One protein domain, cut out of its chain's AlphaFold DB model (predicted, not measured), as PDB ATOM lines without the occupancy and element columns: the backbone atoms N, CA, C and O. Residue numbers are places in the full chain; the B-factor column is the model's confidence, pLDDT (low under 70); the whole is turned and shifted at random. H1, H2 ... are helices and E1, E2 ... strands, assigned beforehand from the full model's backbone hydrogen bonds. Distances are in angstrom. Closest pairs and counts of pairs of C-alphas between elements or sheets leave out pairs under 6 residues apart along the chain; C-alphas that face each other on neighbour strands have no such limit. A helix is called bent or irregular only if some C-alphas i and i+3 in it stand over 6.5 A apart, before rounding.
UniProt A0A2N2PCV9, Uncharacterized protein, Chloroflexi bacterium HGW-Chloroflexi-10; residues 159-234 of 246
ATOM      1  N   ARG A 159      64.123  88.314  -4.964       97.06
ATOM      2  CA  ARG A 159      64.571  88.299  -6.369       97.06
ATOM      3  C   ARG A 159      64.630  86.880  -6.916       97.06
ATOM      4  O   ARG A 159      65.661  86.222  -6.807       97.06
ATOM      5  N   VAL A 160      63.528  86.392  -7.481       94.50
ATOM      6  CA  VAL A 160      63.418  84.997  -7.952       94.50
ATOM      7  C   VAL A 160      63.912  84.799  -9.390       94.50
ATOM      8  O   VAL A 160      64.263  83.680  -9.779       94.50
ATOM      9  N   GLY A 161      63.990  85.873 -10.179       91.75
ATOM     10  CA  GLY A 161      64.309  85.803 -11.605       91.75
ATOM     11  C   GLY A 161      63.299  84.962 -12.401       91.75
ATOM     12  O   GLY A 161      62.251  84.581 -11.889       91.75
ATOM     13  N   GLY A 162      63.644  84.631 -13.647       86.62
ATOM     14  CA  GLY A 162      62.791  83.842 -14.546       86.62
ATOM     15  C   GLY A 162      62.103  84.634 -15.647       86.62
ATOM     16  O   GLY A 162      61.474  84.017 -16.490       86.62
ATOM     17  N   ASP A 163      62.238  85.961 -15.662       88.50
ATOM     18  CA  ASP A 163      61.630  86.842 -16.664       88.50
ATOM     19  C   ASP A 163      60.101  86.671 -16.796       88.50
ATOM     20  O   ASP A 163      59.451  86.065 -15.953       88.50
ATOM     21  N   ALA A 164      59.492  87.255 -17.829       87.38
ATOM     22  CA  ALA A 164      58.040  87.210 -18.005       87.38
ATOM     23  C   ALA A 164      57.483  85.799 -18.307       87.38
ATOM     24  O   ALA A 164      56.264  85.613 -18.287       87.38
ATOM     25  N   PHE A 165      58.338  84.827 -18.650       83.88
ATOM     26  CA  PHE A 165      57.940  83.460 -18.979       83.88
ATOM     27  C   PHE A 165      58.003  82.534 -17.759       83.88
ATOM     28  O   PHE A 165      56.980  81.952 -17.393       83.88
ATOM     29  N   ASP A 166      59.169  82.419 -17.118       84.06
ATOM     30  CA  ASP A 166      59.387  81.501 -15.990       84.06
ATOM     31  C   ASP A 166      59.174  82.178 -14.627       84.06
ATOM     32  O   ASP A 166      58.950  81.496 -13.620       84.06
ATOM     33  N   GLY A 167      59.169  83.512 -14.589       90.69
ATOM     34  CA  GLY A 167      58.942  84.340 -13.406       90.69
ATOM     35  C   GLY A 167      57.719  83.931 -12.593       90.69
ATOM     36  O   GLY A 167      57.883  83.488 -11.451       90.69
ATOM     37  N   PRO A 168      56.508  83.887 -13.182       93.62
ATOM     38  CA  PRO A 168      55.300  83.536 -12.438       93.62
ATOM     39  C   PRO A 168      55.313  82.105 -11.881       93.62
ATOM     40  O   PRO A 168      54.589  81.780 -10.934       93.62
ATOM     41  N   ALA A 169      56.076  81.190 -12.488       86.75
ATOM     42  CA  ALA A 169      56.270  79.844 -11.954       86.75
ATOM     43  C   ALA A 169      57.245  79.852 -10.769       86.75
ATOM     44  O   ALA A 169      56.979  79.201  -9.759       86.75
ATOM     45  N   ARG A 170      58.326  80.629 -10.856       92.19
ATOM     46  CA  ARG A 170      59.319  80.790  -9.788       92.19
ATOM     47  C   ARG A 170      58.778  81.520  -8.566       92.19
ATOM     48  O   ARG A 170      59.075  81.101  -7.452       92.19
ATOM     49  N   GLU A 171      57.946  82.539  -8.747       96.56
ATOM     50  CA  GLU A 171      57.253  83.209  -7.638       96.56
ATOM     51  C   GLU A 171      56.389  82.224  -6.846       96.56
ATOM     52  O   GLU A 171      56.472  82.162  -5.621       96.56
ATOM     53  N   ARG A 172      55.601  81.401  -7.551       94.94
ATOM     54  CA  ARG A 172      54.772  80.359  -6.927       94.94
ATOM     55  C   ARG A 172      55.622  79.302  -6.239       94.94
ATOM     56  O   ARG A 172      55.362  79.006  -5.083       94.94
ATOM     57  N   ALA A 173      56.671  78.801  -6.892       88.44
ATOM     58  CA  ALA A 173      57.586  77.829  -6.292       88.44
ATOM     59  C   ALA A 173      58.242  78.367  -5.008       88.44
ATOM     60  O   ALA A 173      58.372  77.644  -4.020       88.44
ATOM     61  N   TYR A 174      58.612  79.650  -4.996       95.50
ATOM     62  CA  TYR A 174      59.122  80.321  -3.807       95.50
ATOM     63  C   TYR A 174      58.061  80.400  -2.697       95.50
ATOM     64  O   TYR A 174      58.325  79.996  -1.564       95.50
ATOM     65  N   LEU A 175      56.854  80.877  -3.014       97.06
ATOM     66  CA  LEU A 175      55.770  81.067  -2.045       97.06
ATOM     67  C   LEU A 175      55.209  79.741  -1.504       97.06
ATOM     68  O   LEU A 175      54.948  79.638  -0.309       97.06
ATOM     69  N   ASP A 176      55.085  78.715  -2.345       93.06
ATOM     70  CA  ASP A 176      54.647  77.364  -1.964       93.06
ATOM     71  C   ASP A 176      55.630  76.690  -0.999       93.06
ATOM     72  O   ASP A 176      55.253  75.779  -0.251       93.06
ATOM     73  N   ASN A 177      56.889  77.132  -1.004       91.19
ATOM     74  CA  ASN A 177      57.930  76.639  -0.116       91.19
ATOM     75  C   ASN A 177      57.951  77.353   1.248       91.19
ATOM     76  O   ASN A 177      58.559  76.829   2.180       91.19
ATOM     77  N   LEU A 178      57.301  78.516   1.387       93.81
ATOM     78  CA  LEU A 178      57.266  79.274   2.639       93.81
ATOM     79  C   LEU A 178      56.247  78.714   3.641       93.81
ATOM     80  O   LEU A 178      55.175  78.223   3.286       93.81
ATOM     81  N   LEU A 179      56.591  78.848   4.919       91.69
ATOM     82  CA  LEU A 179      55.761  78.532   6.080       91.69
ATOM     83  C   LEU A 179      55.869  79.665   7.110       91.69
ATOM     84  O   LEU A 179      56.880  80.375   7.159       91.69
ATOM     85  N   GLY A 180      54.857  79.808   7.964       90.62
ATOM     86  CA  GLY A 180      54.954  80.652   9.156       90.62
ATOM     87  C   GLY A 180      56.077  80.189  10.085       90.62
ATOM     88  O   GLY A 180      56.503  79.037  10.025       90.62
ATOM     89  N   SER A 181      56.567  81.065  10.966       89.44
ATOM     90  CA  SER A 181      57.683  80.750  11.877       89.44
ATOM     91  C   SER A 181      57.460  79.531  12.781       89.44
ATOM     92  O   SER A 181      58.418  78.967  13.300       89.44
ATOM     93  N   ASP A 182      56.204  79.152  13.002       82.50
ATOM     94  CA  ASP A 182      55.773  77.989  13.781       82.50
ATOM     95  C   ASP A 182      55.507  76.737  12.919       82.50
ATOM     96  O   ASP A 182      55.032  75.727  13.434       82.50
ATOM     97  N   GLY A 183      55.800  76.795  11.616       82.38
ATOM     98  CA  GLY A 183      55.550  75.724  10.650       82.38
ATOM     99  C   GLY A 183      54.148  75.727  10.042       82.38
ATOM    100  O   GLY A 183      53.824  74.832   9.261       82.38
ATOM    101  N   THR A 184      53.306  76.716  10.352       83.44
ATOM    102  CA  THR A 184      51.959  76.803   9.774       83.44
ATOM    103  C   THR A 184      51.981  77.062   8.269       83.44
ATOM    104  O   THR A 184      52.771  77.849   7.742       83.44
ATOM    105  N   SER A 185      51.069  76.400   7.554       87.25
ATOM    106  CA  SER A 185      50.852  76.653   6.132       87.25
ATOM    107  C   SER A 185      50.284  78.050   5.909       87.25
ATOM    108  O   SER A 185      49.296  78.435   6.535       87.25
ATOM    109  N   ILE A 186      50.857  78.765   4.946       93.50
ATOM    110  CA  ILE A 186      50.337  80.047   4.477       93.50
ATOM    111  C   ILE A 186      49.477  79.875   3.220       93.50
ATOM    112  O   ILE A 186      49.510  78.852   2.537       93.50
ATOM    113  N   THR A 187      48.728  80.917   2.890       94.88
ATOM    114  CA  THR A 187      48.109  81.114   1.574       94.88
ATOM    115  C   THR A 187      48.508  82.481   1.048       94.88
ATOM    116  O   THR A 187      48.788  83.385   1.836       94.88
ATOM    117  N   TYR A 188      48.547  82.646  -0.269       97.81
ATOM    118  CA  TYR A 188      48.976  83.892  -0.886       97.81
ATOM    119  C   TYR A 188      48.073  84.288  -2.049       97.81
ATOM    120  O   TYR A 188      47.471  83.452  -2.721       97.81
ATOM    121  N   GLU A 189      47.989  85.591  -2.281       97.62
ATOM    122  CA  GLU A 189      47.236  86.182  -3.378       97.62
ATOM    123  C   GLU A 189      48.041  87.323  -3.990       97.62
ATOM    124  O   GLU A 189      48.462  88.242  -3.286       97.62
ATOM    125  N   ARG A 190      48.229  87.292  -5.310       98.00
ATOM    126  CA  ARG A 190      48.822  88.409  -6.044       98.00
ATOM    127  C   ARG A 190      47.791  89.526  -6.179       98.00
ATOM    128  O   ARG A 190      46.763  89.351  -6.826       98.00
ATOM    129  N   THR A 191      48.077  90.682  -5.598       97.94
ATOM    130  CA  THR A 191      47.157  91.833  -5.555       97.94
ATOM    131  C   THR A 191      47.475  92.910  -6.587       97.94
ATOM    132  O   THR A 191      46.647  93.785  -6.844       97.94
ATOM    133  N   GLY A 192      48.642  92.842  -7.228       97.25
ATOM    134  CA  GLY A 192      49.017  93.754  -8.301       97.25
ATOM    135  C   GLY A 192      50.509  93.732  -8.594       97.25
ATOM    136  O   GLY A 192      51.230  92.876  -8.088       97.25
ATOM    137  N   SER A 193      50.938  94.704  -9.395       97.69
ATOM    138  CA  SER A 193      52.341  94.964  -9.720       97.69
ATOM    139  C   SER A 193      52.609  96.460  -9.691       97.69
ATOM    140  O   SER A 193      51.692  97.260  -9.904       97.69
ATOM    141  N   ILE A 194      53.857  96.847  -9.449       97.75
ATOM    142  CA  ILE A 194      54.291  98.244  -9.430       97.75
ATOM    143  C   ILE A 194      55.648  98.412 -10.106       97.75
ATOM    144  O   ILE A 194      56.535  97.581  -9.945       97.75
ATOM    145  N   ASP A 195      55.833  99.536 -10.795       97.38
ATOM    146  CA  ASP A 195      57.160  99.970 -11.225       97.38
ATOM    147  C   ASP A 195      57.956 100.471 -10.014       97.38
ATOM    148  O   ASP A 195      57.489 101.336  -9.261       97.38
ATOM    149  N   HIS A 196      59.174  99.967  -9.838       96.88
ATOM    150  CA  HIS A 196      60.083 100.435  -8.794       96.88
ATOM    151  C   HIS A 196      61.539 100.291  -9.225       96.88
ATOM    152  O   HIS A 196      61.952  99.243  -9.701       96.88
ATOM    153  N   ALA A 197      62.330 101.355  -9.063       92.06
ATOM    154  CA  ALA A 197      63.778 101.353  -9.310       92.06
ATOM    155  C   ALA A 197      64.241 100.751 -10.664       92.06
ATOM    156  O   ALA A 197      65.373 100.287 -10.779       92.06
ATOM    157  N   GLY A 198      63.401 100.803 -11.705       91.88
ATOM    158  CA  GLY A 198      63.728 100.280 -13.038       91.88
ATOM    159  C   GLY A 198      63.407  98.797 -13.256       91.88
ATOM    160  O   GLY A 198      63.795  98.266 -14.293       91.88
ATOM    161  N   THR A 199      62.693  98.155 -12.328       95.12
ATOM    162  CA  THR A 199      62.076  96.829 -12.494       95.12
ATOM    163  C   THR A 199      60.570  96.897 -12.190       95.12
ATOM    164  O   THR A 199      60.063  97.939 -11.758       95.12
ATOM    165  N   ILE A 200      59.860  95.793 -12.418       97.06
ATOM    166  CA  ILE A 200      58.468  95.593 -12.010       97.06
ATOM    167  C   ILE A 200      58.469  94.629 -10.825       97.06
ATOM    168  O   ILE A 200      59.081  93.567 -10.890       97.06
ATOM    169  N   LEU A 201      57.790  95.017  -9.748       98.50
ATOM    170  CA  LEU A 201      57.612  94.188  -8.561       98.50
ATOM    171  C   LEU A 201      56.172  93.720  -8.457       98.50
ATOM    172  O   LEU A 201      55.250  94.539  -8.526       98.50
ATOM    173  N   ASP A 202      55.997  92.441  -8.182       98.62
ATOM    174  CA  ASP A 202      54.709  91.839  -7.892       98.62
ATOM    175  C   ASP A 202      54.416  91.867  -6.397       98.62
ATOM    176  O   ASP A 202      55.290  91.679  -5.551       98.62
ATOM    177  N   ILE A 203      53.157  92.167  -6.073       98.69
ATOM    178  CA  ILE A 203      52.692  92.375  -4.704       98.69
ATOM    179  C   ILE A 203      51.830  91.192  -4.296       98.69
ATOM    180  O   ILE A 203      50.720  91.015  -4.807       98.69
ATOM    181  N   PHE A 204      52.303  90.433  -3.317       98.69
ATOM    182  CA  PHE A 204      51.584  89.304  -2.744       98.69
ATOM    183  C   PHE A 204      51.106  89.624  -1.334       98.69
ATOM    184  O   PHE A 204      51.877  90.102  -0.506       98.69
ATOM    185  N   VAL A 205      49.839  89.329  -1.049       98.44
ATOM    186  CA  VAL A 205      49.307  89.324   0.316       98.44
ATOM    187  C   VAL A 205      49.296  87.894   0.832       98.44
ATOM    188  O   VAL A 205      48.685  87.012   0.228       98.44
ATOM    189  N   ILE A 206      49.974  87.687   1.953       97.81
ATOM    190  CA  ILE A 206      50.141  86.418   2.648       97.81
ATOM    191  C   ILE A 206      49.166  86.351   3.820       97.81
ATOM    192  O   ILE A 206      49.034  87.300   4.595       97.81
ATOM    193  N   ARG A 207      48.491  85.211   3.953       95.69
ATOM    194  CA  ARG A 207      47.466  84.929   4.966       95.69
ATOM    195  C   ARG A 207      47.713  83.579   5.626       95.69
ATOM    196  O   ARG A 207      48.374  82.719   5.050       95.69
ATOM    197  N   GLY A 208      47.118  83.378   6.799       86.62
ATOM    198  CA  GLY A 208      47.333  82.184   7.630       86.62
ATOM    199  C   GLY A 208      48.295  82.414   8.800       86.62
ATOM    200  O   GLY A 208      48.548  81.487   9.557       86.62
ATOM    201  N   LEU A 209      48.777  83.649   8.962       88.06
ATOM    202  CA  LEU A 209      49.571  84.124  10.096       88.06
ATOM    203  C   LEU A 209      48.698  84.987  11.027       88.06
ATOM    204  O   LEU A 209      47.533  85.246  10.714       88.06
ATOM    205  N   GLU A 210      49.252  85.447  12.156       87.12
ATOM    206  CA  GLU A 210      48.540  86.347  13.084       87.12
ATOM    207  C   GLU A 210      48.066  87.643  12.401       87.12
ATOM    208  O   GLU A 210      46.972  88.128  12.689       87.12
ATOM    209  N   GLU A 211      48.856  88.162  11.458       89.19
ATOM    210  CA  GLU A 211      48.539  89.343  10.655       89.19
ATOM    211  C   GLU A 211      48.736  89.063   9.157       89.19
ATOM    212  O   GLU A 211      49.561  88.234   8.766       89.19
ATOM    213  N   GLU A 212      47.976  89.760   8.304       94.56
ATOM    214  CA  GLU A 212      48.211  89.716   6.859       94.56
ATOM    215  C   GLU A 212      49.520  90.437   6.522       94.56
ATOM    216  O   GLU A 212      49.734  91.587   6.910       94.56
ATOM    217  N   ILE A 213      50.383  89.773   5.757       97.31
ATOM    218  CA  ILE A 213      51.701  90.289   5.379       97.31
ATOM    219  C   ILE A 213      51.711  90.630   3.894       97.31
ATOM    220  O   ILE A 213      51.172  89.890   3.081       97.31
ATOM    221  N   THR A 214      52.357  91.732   3.514       98.38
ATOM    222  CA  THR A 214      52.627  92.050   2.105       98.38
ATOM    223  C   THR A 214      54.078  91.734   1.765       98.38
ATOM    224  O   THR A 214      54.978  92.223   2.444       98.38
ATOM    225  N   LEU A 215      54.294  90.961   0.700       98.62
ATOM    226  CA  LEU A 215      55.609  90.685   0.126       98.62
ATOM    227  C   LEU A 215      55.729  91.280  -1.281       98.62
ATOM    228  O   LEU A 215      54.764  91.289  -2.047       98.62
ATOM    229  N   TYR A 216      56.929  91.750  -1.604       98.75
ATOM    230  CA  TYR A 216      57.320  92.247  -2.919       98.75
ATOM    231  C   TYR A 216      58.299  91.269  -3.562       98.75
ATOM    232  O   TYR A 216      59.329  90.941  -2.962       98.75
ATOM    233  N   ILE A 217      57.985  90.824  -4.775       98.50
ATOM    234  CA  ILE A 217      58.795  89.858  -5.518       98.50
ATOM    235  C   ILE A 217      59.192  90.458  -6.872       98.50
ATOM    236  O   ILE A 217      58.396  91.122  -7.526       98.50
ATOM    237  N   ASP A 218      60.457  90.291  -7.240       97.88
ATOM    238  CA  ASP A 218      61.056  90.671  -8.516       97.88
ATOM    239  C   ASP A 218      61.340  89.393  -9.316       97.88
ATOM    240  O   ASP A 218      62.224  88.603  -8.963       97.88
ATOM    241  N   GLU A 219      60.588  89.192 -10.395       95.00
ATOM    242  CA  GLU A 219      60.763  88.070 -11.321       95.00
ATOM    243  C   GLU A 219      61.798  88.345 -12.430       95.00
ATOM    244  O   GLU A 219      62.165  87.453 -13.193       95.00
ATOM    245  N   TYR A 220      62.323  89.567 -12.530       93.62
ATOM    246  CA  TYR A 220      63.259  89.964 -13.588       93.62
ATOM    247  C   TYR A 220      64.718  89.920 -13.131       93.62
ATOM    248  O   TYR A 220      65.619  89.730 -13.951       93.62
ATOM    249  N   SER A 221      64.961  90.057 -11.828       93.31
ATOM    250  CA  SER A 221      66.293  89.963 -11.227       93.31
ATOM    251  C   SER A 221      66.423  88.703 -10.380       93.31
ATOM    252  O   SER A 221      65.506  88.353  -9.645       93.31
ATOM    253  N   PHE A 222      67.590  88.058 -10.425       92.88
ATOM    254  CA  PHE A 222      67.898  86.905  -9.579       92.88
ATOM    255  C   PHE A 222      68.936  87.249  -8.507       92.88
ATOM    256  O   PHE A 222      70.002  87.793  -8.801       92.88
ATOM    257  N   GLU A 223      68.633  86.870  -7.272       90.19
ATOM    258  CA  GLU A 223      69.572  86.702  -6.163       90.19
ATOM    259  C   GLU A 223      69.194  85.394  -5.464       90.19
ATOM    260  O   GLU A 223      68.020  85.039  -5.462       90.19
ATOM    261  N   GLU A 224      70.153  84.685  -4.861       88.62
ATOM    262  CA  GLU A 224      69.856  83.470  -4.091       88.62
ATOM    263  C   GLU A 224      68.770  83.763  -3.030       88.62
ATOM    264  O   GLU A 224      69.049  84.502  -2.070       88.62
ATOM    265  N   PRO A 225      67.536  83.238  -3.182       91.81
ATOM    266  CA  PRO A 225      66.436  83.667  -2.338       91.81
ATOM    267  C   PRO A 225      66.579  83.141  -0.912       91.81
ATOM    268  O   PRO A 225      67.018  82.020  -0.655       91.81
ATOM    269  N   LYS A 226      66.146  83.967   0.033       94.44
ATOM    270  CA  LYS A 226      66.080  83.670   1.468       94.44
ATOM    271  C   LYS A 226      64.626  83.658   1.921       94.44
ATOM    272  O   LYS A 226      63.797  84.275   1.265       94.44
ATOM    273  N   ALA A 227      64.313  83.031   3.052       95.62
ATOM    274  CA  ALA A 227      63.032  83.284   3.714       95.62
ATOM    275  C   ALA A 227      63.054  84.677   4.381       95.62
ATOM    276  O   ALA A 227      64.077  85.038   4.976       95.62
ATOM    277  N   PRO A 228      61.968  85.472   4.324       97.31
ATOM    278  CA  PRO A 228      61.877  86.725   5.065       97.31
ATOM    279  C   PRO A 228      61.902  86.473   6.575       97.31
ATOM    280  O   PRO A 228      61.505  85.404   7.043       97.31
ATOM    281  N   ALA A 229      62.342  87.461   7.353       94.12
ATOM    282  CA  ALA A 229      62.296  87.368   8.811       94.12
ATOM    283  C   ALA A 229      60.858  87.057   9.276       94.12
ATOM    284  O   ALA A 229      59.913  87.696   8.818       94.12
ATOM    285  N   GLY A 230      60.688  86.062  10.152       90.25
ATOM    286  CA  GLY A 230      59.367  85.583  10.593       90.25
ATOM    287  C   GLY A 230      58.777  84.436   9.761       90.25
ATOM    288  O   GLY A 230      57.720  83.921  10.115       90.25
ATOM    289  N   PHE A 231      59.472  83.988   8.714       94.00
ATOM    290  CA  PHE A 231      59.128  82.789   7.951       94.00
ATOM    291  C   PHE A 231      60.175  81.688   8.133       94.00
ATOM    292  O   PHE A 231      61.341  81.951   8.441       94.00
ATOM    293  N   ILE A 232      59.752  80.453   7.880       90.06
ATOM    294  CA  ILE A 232      60.635  79.319   7.584       90.06
ATOM    295  C   ILE A 232      60.249  78.730   6.220       90.06
ATOM    296  O   ILE A 232      59.391  79.262   5.512       90.06
ATOM    297  N   CYS A 233      60.897  77.642   5.827       86.12
ATOM    298  CA  CYS A 233      60.705  77.011   4.529       86.12
ATOM    299  C   CYS A 233      60.798  75.493   4.638       86.12
ATOM    300  O   CYS A 233      61.504  74.971   5.502       86.12
ATOM    301  N   LYS A 234      60.093  74.800   3.740       81.00
ATOM    302  CA  LYS A 234      60.061  73.330   3.691       81.00
ATOM    303  C   LYS A 234      61.418  72.749   3.276       81.00
ATOM    304  O   LYS A 234      61.816  71.704   3.777       81.00
TER     305      LYS A 234
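This is residues 159 to 234 of the 246 residues of an uncharacterized protein of Chloroflexi bacterium HGW-Chloroflexi-10 (UniProt A0A2N2PCV9). A strongly twisted meander, E2-E3-E4, each strand antiparallel to the one before, has H1 on one face, two layers; the small antiparallel pair E1-E5 sits past H1's last residue. The 76 printed residues run H1 E1 E2 E3 E4 E5, class mixed. The whole is compact, radius of gyration of the C-alphas 12.1 A, spanning 35 by 21 by 19 A.

H1, residues 163 to 177, is irregular, C-alphas 165 and 168 being 7.1 A apart; 8 of 11 O i to N i+4 pairs are within hydrogen-bond range. E1, residues 178 to 180, pairs with E5, residues 231 to 233: N 179 to O 232, 2.9 A. E2, residues 187 to 196, bends by 59 degrees at 192 and forms a hairpin with E3, residues 199 to 207: N 191 to O 203, 2.8 A. E3 and E4, residues 213 to 218, form another: N 204 to O 215, 2.9 A. H1's height over this sheet is 5.6 A.

H1 begins at C-alpha 163 (61.630, 86.842, -16.664) and measures 19.8 A; E2 25.0 A, E3 25.7 A. E5 ends at C-alpha 233 (60.705, 77.011, 4.529).

The farthest C-alphas, Asp 182 and Gly 198, are 35.8 A apart. The printed part has no cut; E4 to E5 is a long link. No printed residue is under pLDDT 70.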